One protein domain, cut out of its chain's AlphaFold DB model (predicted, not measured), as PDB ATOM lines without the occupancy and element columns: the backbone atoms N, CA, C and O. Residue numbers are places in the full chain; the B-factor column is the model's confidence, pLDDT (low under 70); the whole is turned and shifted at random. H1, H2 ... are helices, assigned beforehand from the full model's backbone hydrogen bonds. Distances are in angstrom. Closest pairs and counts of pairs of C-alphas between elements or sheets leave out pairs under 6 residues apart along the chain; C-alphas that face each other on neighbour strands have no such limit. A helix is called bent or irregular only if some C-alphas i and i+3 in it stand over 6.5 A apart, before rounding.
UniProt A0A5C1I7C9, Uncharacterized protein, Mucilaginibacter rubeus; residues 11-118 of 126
ATOM      1  N   GLN A  11     219.183 161.491 262.252       89.81
ATOM      2  CA  GLN A  11     218.167 162.427 262.741       89.81
ATOM      3  C   GLN A  11     218.728 163.468 263.712       89.81
ATOM      4  O   GLN A  11     218.493 164.661 263.531       89.81
ATOM      5  N   ALA A  12     219.504 163.040 264.711       91.00
ATOM      6  CA  ALA A  12     220.111 163.956 265.670       91.00
ATOM      7  C   ALA A  12     221.113 164.907 264.994       91.00
ATOM      8  O   ALA A  12     221.109 166.103 265.281       91.00
ATOM      9  N   VAL A  13     221.912 164.401 264.046       94.06
ATOM     10  CA  VAL A  13     222.866 165.220 263.281       94.06
ATOM     11  C   VAL A  13     222.153 166.263 262.418       94.06
ATOM     12  O   VAL A  13     222.566 167.422 262.400       94.06
ATOM     13  N   THR A  14     221.100 165.877 261.695       95.12
ATOM     14  CA  THR A  14     220.339 166.805 260.845       95.12
ATOM     15  C   THR A  14     219.653 167.878 261.685       95.12
ATOM     16  O   THR A  14     219.821 169.060 261.395       95.12
ATOM     17  N   ARG A  15     219.005 167.495 262.793       95.62
ATOM     18  CA  ARG A  15     218.403 168.433 263.752       95.62
ATOM     19  C   ARG A  15     219.406 169.477 264.242       95.62
ATOM     20  O   ARG A  15     219.133 170.671 264.212       95.62
ATOM     21  N   GLU A  16     220.592 169.045 264.671       96.12
ATOM     22  CA  GLU A  16     221.640 169.971 265.123       96.12
ATOM     23  C   GLU A  16     222.082 170.948 264.032       96.12
ATOM     24  O   GLU A  16     222.385 172.106 264.329       96.12
ATOM     25  N   LYS A  17     222.137 170.501 262.773       96.31
ATOM     26  CA  LYS A  17     222.464 171.380 261.647       96.31
ATOM     27  C   LYS A  17     221.372 172.414 261.421       96.31
ATOM     28  O   LYS A  17     221.710 173.585 261.295       96.31
ATOM     29  N   VAL A  18     220.103 172.008 261.417       96.81
ATOM     30  CA  VAL A  18     218.959 172.924 261.279       96.81
ATOM     31  C   VAL A  18     218.979 173.978 262.382       96.81
ATOM     32  O   VAL A  18     218.992 175.169 262.082       96.81
ATOM     33  N   MET A  19     219.103 173.561 263.647       97.06
ATOM     34  CA  MET A  19     219.169 174.489 264.781       97.06
ATOM     35  C   MET A  19     220.310 175.500 264.628       97.06
ATOM     36  O   MET A  19     220.104 176.693 264.822       97.06
ATOM     37  N   LYS A  20     221.499 175.059 264.197       95.81
ATOM     38  CA  LYS A  20     222.633 175.959 263.925       95.81
ATOM     39  C   LYS A  20     222.382 176.894 262.741       95.81
ATOM     40  O   LYS A  20     222.760 178.058 262.807       95.81
ATOM     41  N   LEU A  21     221.778 176.392 261.666       95.19
ATOM     42  CA  LEU A  21     221.480 177.162 260.456       95.19
ATOM     43  C   LEU A  21     220.406 178.220 260.690       95.19
ATOM     44  O   LEU A  21     220.427 179.231 259.998       95.19
ATOM     45  N   LEU A  22     219.500 177.997 261.642       95.19
ATOM     46  CA  LEU A  22     218.397 178.901 261.976       95.19
ATOM     47  C   LEU A  22     218.641 179.720 263.250       95.19
ATOM     48  O   LEU A  22     217.977 180.729 263.456       95.19
ATOM     49  N   GLY A  23     219.627 179.343 264.067       95.12
ATOM     50  CA  GLY A  23     219.879 179.971 265.365       95.12
ATOM     51  C   GLY A  23     218.830 179.607 266.419       95.12
ATOM     52  O   GLY A  23     218.553 180.422 267.293       95.12
ATOM     53  N   LEU A  24     218.240 178.412 266.325       95.56
ATOM     54  CA  LEU A  24     217.210 177.929 267.247       95.56
ATOM     55  C   LEU A  24     217.828 177.213 268.451       95.56
ATOM     56  O   LEU A  24     218.829 176.503 268.318       95.56
ATOM     57  N   THR A  25     217.191 177.344 269.614       97.50
ATOM     58  CA  THR A  25     217.432 176.449 270.755       97.50
ATOM     59  C   THR A  25     216.734 175.101 270.558       97.50
ATOM     60  O   THR A  25     215.892 174.939 269.669       97.50
ATOM     61  N   GLU A  26     217.070 174.116 271.397       95.94
ATOM     62  CA  GLU A  26     216.404 172.807 271.368       95.94
ATOM     63  C   GLU A  26     214.909 172.926 271.689       95.94
ATOM     64  O   GLU A  26     214.091 172.272 271.043       95.94
ATOM     65  N   GLU A  27     214.550 173.802 272.627       96.75
ATOM     66  CA  GLU A  27     213.165 174.089 272.993       96.75
ATOM     67  C   GLU A  27     212.401 174.706 271.822       96.75
ATOM     68  O   GLU A  27     211.357 174.182 271.448       96.75
ATOM     69  N   GLN A  28     212.952 175.744 271.184       96.56
ATOM     70  CA  GLN A  28     212.314 176.405 270.039       96.56
ATOM     71  C   GLN A  28     212.096 175.438 268.874       96.56
ATOM     72  O   GLN A  28     211.026 175.408 268.271       96.56
ATOM     73  N   TYR A  29     213.096 174.611 268.565       96.94
ATOM     74  CA  TYR A  29     212.953 173.578 267.545       96.94
ATOM     75  C   TYR A  29     211.866 172.560 267.927       96.94
ATOM     76  O   TYR A  29     211.045 172.177 267.095       96.94
ATOM     77  N   GLY A  30     211.846 172.124 269.189       96.12
ATOM     78  CA  GLY A  30     210.840 171.198 269.703       96.12
ATOM     79  C   GLY A  30     209.419 171.750 269.597       96.12
ATOM     80  O   GLY A  30     208.527 171.036 269.139       96.12
ATOM     81  N   GLU A  31     209.226 173.017 269.963       96.12
ATOM     82  CA  GLU A  31     207.959 173.738 269.820       96.12
ATOM     83  C   GLU A  31     207.515 173.786 268.356       96.12
ATOM     84  O   GLU A  31     206.395 173.377 268.059       96.12
ATOM     85  N   TYR A  32     208.415 174.130 267.425       95.25
ATOM     86  CA  TYR A  32     208.123 174.124 265.985       95.25
ATOM     87  C   TYR A  32     207.576 172.778 265.504       95.25
ATOM     88  O   TYR A  32     206.522 172.725 264.864       95.25
ATOM     89  N   VAL A  33     208.267 171.683 265.835       95.88
ATOM     90  CA  VAL A  33     207.859 170.330 265.431       95.88
ATOM     91  C   VAL A  33     206.496 169.968 266.022       95.88
ATOM     92  O   VAL A  33     205.674 169.342 265.345       95.88
ATOM     93  N   ILE A  34     206.250 170.321 267.287       95.88
ATOM     94  CA  ILE A  34     204.995 170.016 267.980       95.88
ATOM     95  C   ILE A  34     203.842 170.810 267.369       95.88
ATOM     96  O   ILE A  34     202.825 170.213 267.006       95.88
ATOM     97  N   ASP A  35     204.006 172.120 267.219       95.56
ATOM     98  CA  ASP A  35     202.960 173.019 266.744       95.56
ATOM     99  C   ASP A  35     202.515 172.660 265.329       95.56
ATOM    100  O   ASP A  35     201.314 172.553 265.072       95.56
ATOM    101  N   HIS A  36     203.458 172.348 264.438       94.31
ATOM    102  CA  HIS A  36     203.130 171.903 263.085       94.31
ATOM    103  C   HIS A  36     202.469 170.522 263.070       94.31
ATOM    104  O   HIS A  36     201.537 170.299 262.302       94.31
ATOM    105  N   GLY A  37     202.877 169.604 263.952       93.12
ATOM    106  CA  GLY A  37     202.216 168.301 264.073       93.12
ATOM    107  C   GLY A  37     200.760 168.430 264.521       93.12
ATOM    108  O   GLY A  37     199.875 167.740 264.009       93.12
ATOM    109  N   LEU A  38     200.485 169.354 265.443       93.25
ATOM    110  CA  LEU A  38     199.125 169.663 265.882       93.25
ATOM    111  C   LEU A  38     198.330 170.413 264.805       93.25
ATOM    112  O   LEU A  38     197.152 170.108 264.606       93.25
ATOM    113  N   ALA A  39     198.951 171.359 264.099       91.69
ATOM    114  CA  ALA A  39     198.333 172.087 262.993       91.69
ATOM    115  C   ALA A  39     197.954 171.142 261.846       91.69
ATOM    116  O   ALA A  39     196.812 171.173 261.384       91.69
ATOM    117  N   TYR A  40     198.850 170.223 261.475       90.88
ATOM    118  CA  TYR A  40     198.597 169.165 260.500       90.88
ATOM    119  C   TYR A  40     197.349 168.351 260.865       90.88
ATOM    120  O   TYR A  40     196.457 168.176 260.033       90.88
ATOM    121  N   LEU A  41     197.242 167.897 262.120       90.00
ATOM    122  CA  LEU A  41     196.088 167.122 262.578       90.00
ATOM    123  C   LEU A  41     194.789 167.928 262.522       90.00
ATOM    124  O   LEU A  41     193.766 167.393 262.098       90.00
ATOM    125  N   ARG A  42     194.820 169.202 262.925       88.81
ATOM    126  CA  ARG A  42     193.648 170.087 262.854       88.81
ATOM    127  C   ARG A  42     193.196 170.308 261.415       88.81
ATOM    128  O   ARG A  42     191.999 170.262 261.159       88.81
ATOM    129  N   LEU A  43     194.134 170.512 260.493       87.69
ATOM    130  CA  LEU A  43     193.835 170.733 259.080       87.69
ATOM    131  C   LEU A  43     193.201 169.490 258.436       87.69
ATOM    132  O   LEU A  43     192.180 169.594 257.764       87.69
ATOM    133  N   HIS A  44     193.774 168.309 258.681       84.75
ATOM    134  CA  HIS A  44     193.391 167.080 257.979       84.75
ATOM    135  C   HIS A  44     192.217 166.333 258.610       84.75
ATOM    136  O   HIS A  44     191.483 165.627 257.921       84.75
ATOM    137  N   LEU A  45     192.050 166.437 259.928       85.88
ATOM    138  CA  LEU A  45     191.016 165.706 260.662       85.88
ATOM    139  C   LEU A  45     189.921 166.632 261.202       85.88
ATOM    140  O   LEU A  45     188.874 166.144 261.633       85.88
ATOM    141  N   GLY A  46     190.128 167.950 261.184       85.75
ATOM    142  CA  GLY A  46     189.244 168.901 261.850       85.75
ATOM    143  C   GLY A  46     189.249 168.730 263.372       85.75
ATOM    144  O   GLY A  46     190.143 168.118 263.959       85.75
ATOM    145  N   ASP A  47     188.213 169.249 264.033       85.56
ATOM    146  CA  ASP A  47     188.037 169.102 265.484       85.56
ATOM    147  C   ASP A  47     187.278 167.814 265.840       85.56
ATOM    148  O   ASP A  47     186.133 167.834 266.295       85.56
ATOM    149  N   ASN A  48     187.906 166.661 265.603       84.62
ATOM    150  CA  ASN A  48     187.318 165.363 265.929       84.62
ATOM    151  C   ASN A  48     188.096 164.620 267.033       84.62
ATOM    152  O   ASN A  48     189.185 165.013 267.457       84.62
ATOM    153  N   LEU A  49     187.523 163.514 267.519       83.62
ATOM    154  CA  LEU A  49     188.153 162.691 268.559       83.62
ATOM    155  C   LEU A  49     189.527 162.157 268.129       83.62
ATOM    156  O   LEU A  49     190.430 162.076 268.952       83.62
ATOM    157  N   MET A  50     189.713 161.855 266.843       81.44
ATOM    158  CA  MET A  50     190.998 161.400 266.315       81.44
ATOM    159  C   MET A  50     192.087 162.467 266.401       81.44
ATOM    160  O   MET A  50     193.182 162.161 266.870       81.44
ATOM    161  N   ALA A  51     191.777 163.714 266.044       86.06
ATOM    162  CA  ALA A  51     192.694 164.846 266.174       86.06
ATOM    163  C   ALA A  51     193.133 165.069 267.632       86.06
ATOM    164  O   ALA A  51     194.261 165.480 267.889       86.06
ATOM    165  N   LYS A  52     192.265 164.742 268.599       86.94
ATOM    166  CA  LYS A  52     192.550 164.834 270.041       86.94
ATOM    167  C   LYS A  52     193.322 163.630 270.586       86.94
ATOM    168  O   LYS A  52     194.070 163.770 271.554       86.94
ATOM    169  N   SER A  53     193.144 162.447 269.997       85.50
ATOM    170  CA  SER A  53     193.740 161.196 270.484       85.50
ATOM    171  C   SER A  53     195.090 160.857 269.851       85.50
ATOM    172  O   SER A  53     195.954 160.324 270.545       85.50
ATOM    173  N   LEU A  54     195.310 161.181 268.574       86.62
ATOM    174  CA  LEU A  54     196.574 160.910 267.874       86.62
ATOM    175  C   LEU A  54     197.806 161.540 268.552       86.62
ATOM    176  O   LEU A  54     198.772 160.800 268.768       86.62
ATOM    177  N   PRO A  55     197.780 162.814 269.005       91.38
ATOM    178  CA  PRO A  55     198.898 163.426 269.732       91.38
ATOM    179  C   PRO A  55     199.256 162.719 271.043       91.38
ATOM    180  O   PRO A  55     200.322 162.944 271.603       91.38
ATOM    181  N   GLN A  56     198.382 161.858 271.565       89.81
ATOM    182  CA  GLN A  56     198.630 161.099 272.792       89.81
ATOM    183  C   GLN A  56     199.333 159.761 272.514       89.81
ATOM    184  O   GLN A  56     199.500 158.933 273.417       89.81
ATOM    185  N   THR A  57     199.687 159.481 271.258       87.50
ATOM    186  CA  THR A  57     200.336 158.232 270.851       87.50
ATOM    187  C   THR A  57     201.796 158.483 270.493       87.50
ATOM    188  O   THR A  57     202.130 159.378 269.719       87.50
ATOM    189  N   ALA A  58     202.694 157.658 271.037       88.25
ATOM    190  CA  ALA A  58     204.105 157.691 270.655       88.25
ATOM    191  C   ALA A  58     204.305 157.302 269.180       88.25
ATOM    192  O   ALA A  58     205.251 157.764 268.547       88.25
ATOM    193  N   LEU A  59     203.395 156.485 268.633       87.19
ATOM    194  CA  LEU A  59     203.370 156.081 267.228       87.19
ATOM    195  C   LEU A  59     203.173 157.269 266.288       87.19
ATOM    196  O   LEU A  59     203.944 157.405 265.339       87.19
ATOM    197  N   PHE A  60     202.207 158.149 266.574       89.25
ATOM    198  CA  PHE A  60     202.020 159.378 265.804       89.25
ATOM    199  C   PHE A  60     203.290 160.224 265.813       89.25
ATOM    200  O   PHE A  60     203.808 160.549 264.752       89.25
ATOM    201  N   TRP A  61     203.852 160.508 266.991       92.81
ATOM    202  CA  TRP A  61     205.046 161.346 267.076       92.81
ATOM    203  C   TRP A  61     206.294 160.699 266.473       92.81
ATOM    204  O   TRP A  61     207.163 161.401 265.965       92.81
ATOM    205  N   GLY A  62     206.404 159.370 266.510       91.12
ATOM    206  CA  GLY A  62     207.466 158.643 265.818       91.12
ATOM    207  C   GLY A  62     207.367 158.802 264.304       91.12
ATOM    208  O   GLY A  62     208.358 159.119 263.653       91.12
ATOM    209  N   TRP A  63     206.164 158.640 263.755       89.62
ATOM    210  CA  TRP A  63     205.906 158.878 262.338       89.62
ATOM    211  C   TRP A  63     206.134 160.348 261.953       89.62
ATOM    212  O   TRP A  63     206.878 160.614 261.012       89.62
ATOM    213  N   TRP A  64     205.576 161.288 262.720       92.50
ATOM    214  CA  TRP A  64     205.694 162.723 262.471       92.50
ATOM    215  C   TRP A  64     207.152 163.181 262.454       92.50
ATOM    216  O   TRP A  64     207.575 163.841 261.514       92.50
ATOM    217  N   ARG A  65     207.966 162.757 263.429       93.19
ATOM    218  CA  ARG A  65     209.397 163.097 263.452       93.19
ATOM    219  C   ARG A  65     210.175 162.518 262.275       93.19
ATOM    220  O   ARG A  65     211.106 163.161 261.809       93.19
ATOM    221  N   ASN A  66     209.832 161.319 261.803       90.56
ATOM    222  CA  ASN A  66     210.484 160.749 260.620       90.56
ATOM    223  C   ASN A  66     210.163 161.565 259.365       90.56
ATOM    224  O   ASN A  66     211.037 161.792 258.532       90.56
ATOM    225  N   HIS A  67     208.911 162.002 259.248       89.88
ATOM    226  CA  HIS A  67     208.486 162.875 258.171       89.88
ATOM    227  C   HIS A  67     209.191 164.236 258.248       89.88
ATOM    228  O   HIS A  67     209.875 164.607 257.301       89.88
ATOM    229  N   TRP A  68     209.129 164.897 259.406       93.50
ATOM    230  CA  TRP A  68     209.819 166.158 259.679       93.50
ATOM    231  C   TRP A  68     211.309 166.088 259.332       93.50
ATOM    232  O   TRP A  68     211.831 166.914 258.598       93.50
ATOM    233  N   HIS A  69     211.983 165.022 259.768       94.00
ATOM    234  CA  HIS A  69     213.390 164.800 259.455       94.00
ATOM    235  C   HIS A  69     213.684 164.725 257.951       94.00
ATOM    236  O   HIS A  69     214.770 165.114 257.530       94.00
ATOM    237  N   THR A  70     212.759 164.196 257.149       91.62
ATOM    238  CA  THR A  70     212.938 164.138 255.691       91.62
ATOM    239  C   THR A  70     212.989 165.550 255.117       91.62
ATOM    240  O   THR A  70     213.933 165.878 254.409       91.62
ATOM    241  N   VAL A  71     212.054 166.406 255.533       92.88
ATOM    242  CA  VAL A  71     212.013 167.816 255.129       92.88
ATOM    243  C   VAL A  71     213.245 168.577 255.635       92.88
ATOM    244  O   VAL A  71     213.840 169.350 254.886       92.88
ATOM    245  N   ASP A  72     213.709 168.312 256.862       95.81
ATOM    246  CA  ASP A  72     214.950 168.907 257.373       95.81
ATOM    247  C   ASP A  72     216.181 168.546 256.529       95.81
ATOM    248  O   ASP A  72     217.091 169.364 256.381       95.81
ATOM    249  N   MET A  73     216.267 167.304 256.036       94.50
ATOM    250  CA  MET A  73     217.385 166.884 255.188       94.50
ATOM    251  C   MET A  73     217.391 167.678 253.885       94.50
ATOM    252  O   MET A  73     218.428 168.246 253.541       94.50
ATOM    253  N   ASP A  74     216.233 167.778 253.234       92.38
ATOM    254  CA  ASP A  74     216.069 168.528 251.989       92.38
ATOM    255  C   ASP A  74     216.413 170.011 252.206       92.38
ATOM    256  O   ASP A  74     217.240 170.586 251.496       92.38
ATOM    257  N   PHE A  75     215.897 170.604 253.288       94.88
ATOM    258  CA  PHE A  75     216.231 171.967 253.696       94.88
ATOM    259  C   PHE A  75     217.746 172.171 253.856       94.88
ATOM    260  O   PHE A  75     218.315 173.106 253.287       94.88
ATOM    261  N   VAL A  76     218.427 171.302 254.614       94.56
ATOM    262  CA  VAL A  76     219.877 171.408 254.861       94.56
ATOM    263  C   VAL A  76     220.680 171.357 253.557       94.56
ATOM    264  O   VAL A  76     221.714 172.032 253.450       94.56
ATOM    265  N   ASP A  77     220.226 170.585 252.574       91.19
ATOM    266  CA  ASP A  77     220.905 170.459 251.289       91.19
ATOM    267  C   ASP A  77     220.718 171.697 250.396       91.19
ATOM    268  O   ASP A  77     221.661 172.105 249.704       91.19
ATOM    269  N   GLU A  78     219.570 172.368 250.477       89.94
ATOM    270  CA  GLU A  78     219.189 173.462 249.577       89.94
ATOM    271  C   GLU A  78     219.615 174.862 250.055       89.94
ATOM    272  O   GLU A  78     219.896 175.755 249.250       89.94
ATOM    273  N   VAL A  79     219.761 175.076 251.365       91.56
ATOM    274  CA  VAL A  79     219.898 176.428 251.950       91.56
ATOM    275  C   VAL A  79     221.272 177.088 251.820       91.56
ATOM    276  O   VAL A  79     221.489 178.199 252.315       91.56
ATOM    277  N   ARG A  80     222.234 176.435 251.160       86.19
ATOM    278  CA  ARG A  80     223.647 176.871 251.122       86.19
ATOM    279  C   ARG A  80     223.853 178.281 250.565       86.19
ATOM    280  O   ARG A  80     224.856 178.912 250.885       86.19
ATOM    281  N   LYS A  81     222.931 178.759 249.728       87.00
ATOM    282  CA  LYS A  81     222.998 180.074 249.069       87.00
ATOM    283  C   LYS A  81     222.110 181.136 249.725       87.00
ATOM    284  O   LYS A  81     222.141 182.277 249.284       87.00
ATOM    285  N   LEU A  82     221.340 180.768 250.748       90.56
ATOM    286  CA  LEU A  82     220.398 181.656 251.419       90.56
ATOM    287  C   LEU A  82     221.066 182.389 252.588       90.56
ATOM    288  O   LEU A  82     221.895 181.817 253.311       90.56
ATOM    289  N   THR A  83     220.672 183.642 252.793       90.50
ATOM    290  CA  THR A  83     220.966 184.423 254.000       90.50
ATOM    291  C   THR A  83     220.208 183.874 255.210       90.50
ATOM    292  O   THR A  83     219.271 183.092 255.078       90.50
ATOM    293  N   GLN A  84     220.585 184.300 256.418       86.56
ATOM    294  CA  GLN A  84     219.934 183.843 257.651       86.56
ATOM    295  C   GLN A  84     218.418 184.105 257.665       86.56
ATOM    296  O   GLN A  84     217.653 183.238 258.077       86.56
ATOM    297  N   ALA A  85     217.986 185.279 257.197       87.81
ATOM    298  CA  ALA A  85     216.570 185.640 257.152       87.81
ATOM    299  C   ALA A  85     215.802 184.808 256.113       87.81
ATOM    300  O   ALA A  85     214.722 184.298 256.404       87.81
ATOM    301  N   GLU A  86     216.390 184.610 254.929       92.56
ATOM    302  CA  GLU A  86     215.800 183.783 253.869       92.56
ATOM    303  C   GLU A  86     215.697 182.314 254.282       92.56
ATOM    304  O   GLU A  86     214.748 181.642 253.902       92.56
ATOM    305  N   ARG A  87     216.634 181.812 255.098       93.50
ATOM    306  CA  ARG A  87     216.563 180.449 255.642       93.50
ATOM    307  C   ARG A  87     215.358 180.249 256.543       93.50
ATOM    308  O   ARG A  87     214.717 179.218 256.416       93.50
ATOM    309  N   GLY A  88     215.059 181.207 257.423       92.56
ATOM    310  CA  GLY A  88     213.872 181.134 258.279       92.56
ATOM    311  C   GLY A  88     212.597 181.068 257.442       92.56
ATOM    312  O   GLY A  88     211.830 180.123 257.563       92.56
ATOM    313  N   GLN A  89     212.450 181.999 256.496       92.12
ATOM    314  CA  GLN A  89     211.298 182.023 255.589       92.12
ATOM    315  C   GLN A  89     211.188 180.747 254.750       92.12
ATOM    316  O   GLN A  89     210.100 180.209 254.576       92.12
ATOM    317  N   TYR A  90     212.311 180.247 254.231       93.56
ATOM    318  CA  TYR A  90     212.328 179.008 253.465       93.56
ATOM    319  C   TYR A  90     211.930 177.807 254.324       93.56
ATOM    320  O   TYR A  90     211.155 176.970 253.875       93.56
ATOM    321  N   TYR A  91     212.420 177.750 255.565       94.62
ATOM    322  CA  TYR A  91     212.095 176.688 256.507       94.62
ATOM    323  C   TYR A  91     210.596 176.637 256.817       94.62
ATOM    324  O   TYR A  91     210.021 175.550 256.808       94.62
ATOM    325  N   ASP A  92     209.963 177.799 257.010       91.81
ATOM    326  CA  ASP A  92     208.514 177.906 257.211       91.81
ATOM    327  C   ASP A  92     207.735 177.419 255.980       91.81
ATOM    328  O   ASP A  92     206.733 176.722 256.114       91.81
ATOM    329  N   ILE A  93     208.211 177.740 254.772       90.62
ATOM    330  CA  ILE A  93     207.570 177.327 253.514       90.62
ATOM    331  C   ILE A  93     207.631 175.809 253.332       90.62
ATOM    332  O   ILE A  93     206.613 175.194 253.023       90.62
ATOM    333  N   VAL A  94     208.802 175.190 253.510       89.88
ATOM    334  CA  VAL A  94     208.955 173.741 253.282       89.88
ATOM    335  C   VAL A  94     208.265 172.895 254.356       89.88
ATOM    336  O   VAL A  94     207.924 171.745 254.094       89.88
ATOM    337  N   HIS A  95     208.012 173.465 255.540       91.06
ATOM    338  CA  HIS A  95     207.255 172.824 256.620       91.06
ATOM    339  C   HIS A  95     205.775 173.238 256.679       91.06
ATOM    340  O   HIS A  95     205.058 172.782 257.576       91.06
ATOM    341  N   ALA A  96     205.299 174.068 255.744       87.50
ATOM    342  CA  ALA A  96     203.916 174.529 255.713       87.50
ATOM    343  C   ALA A  96     202.940 173.346 255.626       87.50
ATOM    344  O   ALA A  96     203.055 172.471 254.761       87.50
ATOM    345  N   VAL A  97     201.954 173.321 256.526       80.12
ATOM    346  CA  VAL A  97     201.091 172.146 256.696       80.12
ATOM    347  C   VAL A  97     200.119 171.920 255.543       80.12
ATOM    348  O   VAL A  97     199.641 170.802 255.342       80.12
ATOM    349  N   GLU A  98     199.853 172.971 254.777       72.62
ATOM    350  CA  GLU A  98     198.976 172.997 253.613       72.62
ATOM    351  C   GLU A  98     199.549 172.224 252.414       72.62
ATOM    352  O   GLU A  98     198.788 171.805 251.547       72.62
ATOM    353  N   GLY A  99     200.870 172.011 252.370       63.22
ATOM    354  CA  GLY A  99     201.541 171.233 251.323       63.22
ATOM    355  C   GLY A  99     201.625 169.728 251.603       63.22
ATOM    356  O   GLY A  99     202.099 168.975 250.750       63.22
ATOM    357  N   PHE A 100     201.193 169.262 252.780       70.19
ATOM    358  CA  PHE A 100     201.333 167.856 253.163       70.19
ATOM    359  C   PHE A 100     200.210 166.983 252.597       70.19
ATOM    360  O   PHE A 100     199.166 166.818 253.214       70.19
ATOM    361  N   GLU A 101     200.456 166.306 251.476       63.16
ATOM    362  CA  GLU A 101     199.518 165.303 250.938       63.16
ATOM    363  C   GLU A 101     199.589 163.929 251.645       63.16
ATOM    364  O   GLU A 101     198.825 163.011 251.330       63.16
ATOM    365  N   PHE A 102     200.503 163.726 252.604       63.53
ATOM    366  CA  PHE A 102     200.768 162.391 253.147       63.53
ATOM    367  C   PHE A 102     199.884 162.051 254.353       63.53
ATOM    368  O   PHE A 102     199.951 162.690 255.399       63.53
ATOM    369  N   THR A 103     199.080 160.992 254.232       69.06
ATOM    370  CA  THR A 103     198.233 160.462 255.318       69.06
ATOM    371  C   THR A 103     199.051 159.550 256.248       69.06
ATOM    372  O   THR A 103     199.862 158.763 255.744       69.06
ATOM    373  N   PRO A 104     198.841 159.563 257.584       70.19
ATOM    374  CA  PRO A 104     199.562 158.667 258.476       70.19
ATOM    375  C   PRO A 104     199.281 157.202 258.101       70.19
ATOM    376  O   PRO A 104     198.133 156.851 257.801       70.19
ATOM    377  N   PRO A 105     200.287 156.309 258.137       76.00
ATOM    378  CA  PRO A 105     200.100 154.907 257.799       76.00
ATOM    379  C   PRO A 105     198.985 154.265 258.629       76.00
ATOM    380  O   PRO A 105     198.840 154.545 259.821       76.00
ATOM    381  N   ARG A 106     198.240 153.326 258.031       73.94
ATOM    382  CA  ARG A 106     197.124 152.612 258.688       73.94
ATOM    383  C   ARG A 106     197.435 152.130 260.124       73.94
ATOM    384  O   ARG A 106     196.552 152.285 260.965       73.94
ATOM    385  N   PRO A 107     198.633 151.603 260.462       74.06
ATOM    386  CA  PRO A 107     198.963 151.221 261.840       74.06
ATOM    387  C   PRO A 107     198.933 152.381 262.849       74.06
ATOM    388  O   PRO A 107     198.474 152.192 263.972       74.06
ATOM    389  N   VAL A 108     199.365 153.581 262.445       73.38
ATOM    390  CA  VAL A 108     199.321 154.795 263.282       73.38
ATOM    391  C   VAL A 108     197.868 155.171 263.570       73.38
ATOM    392  O   VAL A 108     197.492 155.411 264.715       73.38
ATOM    393  N   MET A 109     197.023 155.118 262.539       72.38
ATOM    394  CA  MET A 109     195.592 155.396 262.670       72.38
ATOM    395  C   MET A 109     194.872 154.350 263.541       72.38
ATOM    396  O   MET A 109     194.011 154.694 264.346       72.38
ATOM    397  N   GLN A 110     195.227 153.065 263.421       72.06
ATOM    398  CA  GLN A 110     194.626 151.977 264.202       72.06
ATOM    399  C   GLN A 110     194.967 152.039 265.697       72.06
ATOM    400  O   GLN A 110     194.116 151.701 266.521       72.06
ATOM    401  N   ASP A 111     196.177 152.466 266.062       70.69
ATOM    402  CA  ASP A 111     196.555 152.636 267.471       70.69
ATOM    403  C   ASP A 111     195.717 153.728 268.151       70.69
ATOM    404  O   ASP A 111     195.166 153.522 269.236       70.69
ATOM    405  N   ALA A 112     195.502 154.848 267.456       63.91
ATOM    406  CA  ALA A 112     194.610 155.900 267.933       63.91
ATOM    407  C   ALA A 112     193.158 155.410 268.089       63.91
ATOM    408  O   ALA A 112     192.524 155.687 269.108       63.91
ATOM    409  N   PHE A 113     192.652 154.598 267.149       63.31
ATOM    410  CA  PHE A 113     191.322 153.979 267.260       63.31
ATOM    411  C   PHE A 113     191.185 153.081 268.500       63.31
ATOM    412  O   PHE A 113     190.146 153.116 269.165       63.31
ATOM    413  N   LYS A 114     192.211 152.293 268.847       66.12
ATOM    414  CA  LYS A 114     192.190 151.441 270.051       66.12
ATOM    415  C   LYS A 114     192.082 152.266 271.334       66.12
ATOM    416  O   LYS A 114     191.333 151.889 272.230       66.12
ATOM    417  N   LYS A 115     192.766 153.412 271.416       63.72
ATOM    418  CA  LYS A 115     192.662 154.313 272.578       63.72
ATOM    419  C   LYS A 115     191.297 154.995 272.690       63.72
ATOM    420  O   LYS A 115     190.796 155.143 273.796       63.72
ATOM    421  N   ILE A 116     190.679 155.368 271.567       60.75
ATOM    422  CA  ILE A 116     189.334 155.977 271.551       60.75
ATOM    423  C   ILE A 116     188.259 154.971 271.986       60.75
ATOM    424  O   ILE A 116     187.298 155.329 272.666       60.75
ATOM    425  N   THR A 117     188.402 153.709 271.580       59.78
ATOM    426  CA  THR A 117     187.399 152.661 271.821       59.78
ATOM    427  C   THR A 117     187.520 152.006 273.200       59.78
ATOM    428  O   THR A 117     186.542 151.448 273.699       59.78
ATOM    429  N   TYR A 118     188.677 152.108 273.861       51.84
ATOM    430  CA  TYR A 118     188.888 151.543 275.191       51.84
ATOM    431  C   TYR A 118     188.424 152.503 276.301       51.84
ATOM    432  O   TYR A 118     189.192 153.317 276.808       51.84
TER     433      TYR A 118
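AT A GLANCE: This is residues 11 to 118 of the 126 residues of an uncharacterized protein of Mucilaginibacter rubeus (UniProt A0A5C1I7C9). Two long helices, H2 and H4, cross as a steep X, with H1 and H5 packed on H4 toward one end of an elongated body and H3 and H6 together at the other. The printed part has 108 residues with six named helices, H1 to H6 in order, and no named strand: all helix. It is compact, with a radius of gyration of the C-alphas of 15.0 A, and spans 50 by 25 by 21 A, only just a rod.

IN THESE COORDINATES: H1, residues 11 to 22, begins at C-alpha 11 (218.167, 162.427, 262.741). H2, residues 26 to 45, is 28.5 A long. H3, residues 49 to 56, is only just irregular, with C-alphas 52 and 55 6.51 A apart. H4, residues 58 to 81, is 36.4 A long, has a kink of 26 degrees near residue 75, and is irregular, with C-alphas 78 and 81 7.6 A apart. H5 holds residues 84 to 94. H6, residues 106 to 117, ends at C-alpha 117 (187.399, 152.661, 271.821).

HOW THE PARTS SIT: H4 is the hub, touching four helices. Its residues 69 to 76 touch H1, closest at the C-alphas of Gln 11 and His 69, 6.3 A. H4 and H5 form a helical hairpin, closest at C-alphas Val 79 and Arg 87, 6.4 A. H2 and H4 only just touch, with 3 pairs of C-alphas within 8 A, the closest Gly 37 and Trp 64 at 6.8 A; they stand at a steep tilt of 66 degrees. H2 and H3 form a helical hairpin, closest at C-alphas Leu 41 and Ala 51, 5.4 A. H6 touches H3, about perpendicular at 74 degrees, closest at C-alphas Leu 54 and Ala 112, 5.4 A. H2 and H5 are apart. Every O i to N i+4 pair is within hydrogen-bond range in H1, H2, H5 and H6; H3 has 2 of 4 and H4 18 of 20.

THE WHOLE: The two C-alphas farthest apart, Lys 81 and Tyr 118, are 51.6 A apart. The printed part has no cut. The link from H5 to H6, 11 residues, is long. Confidence is under 70 at residue 99, residues 101 to 103 and residues 112 to 118.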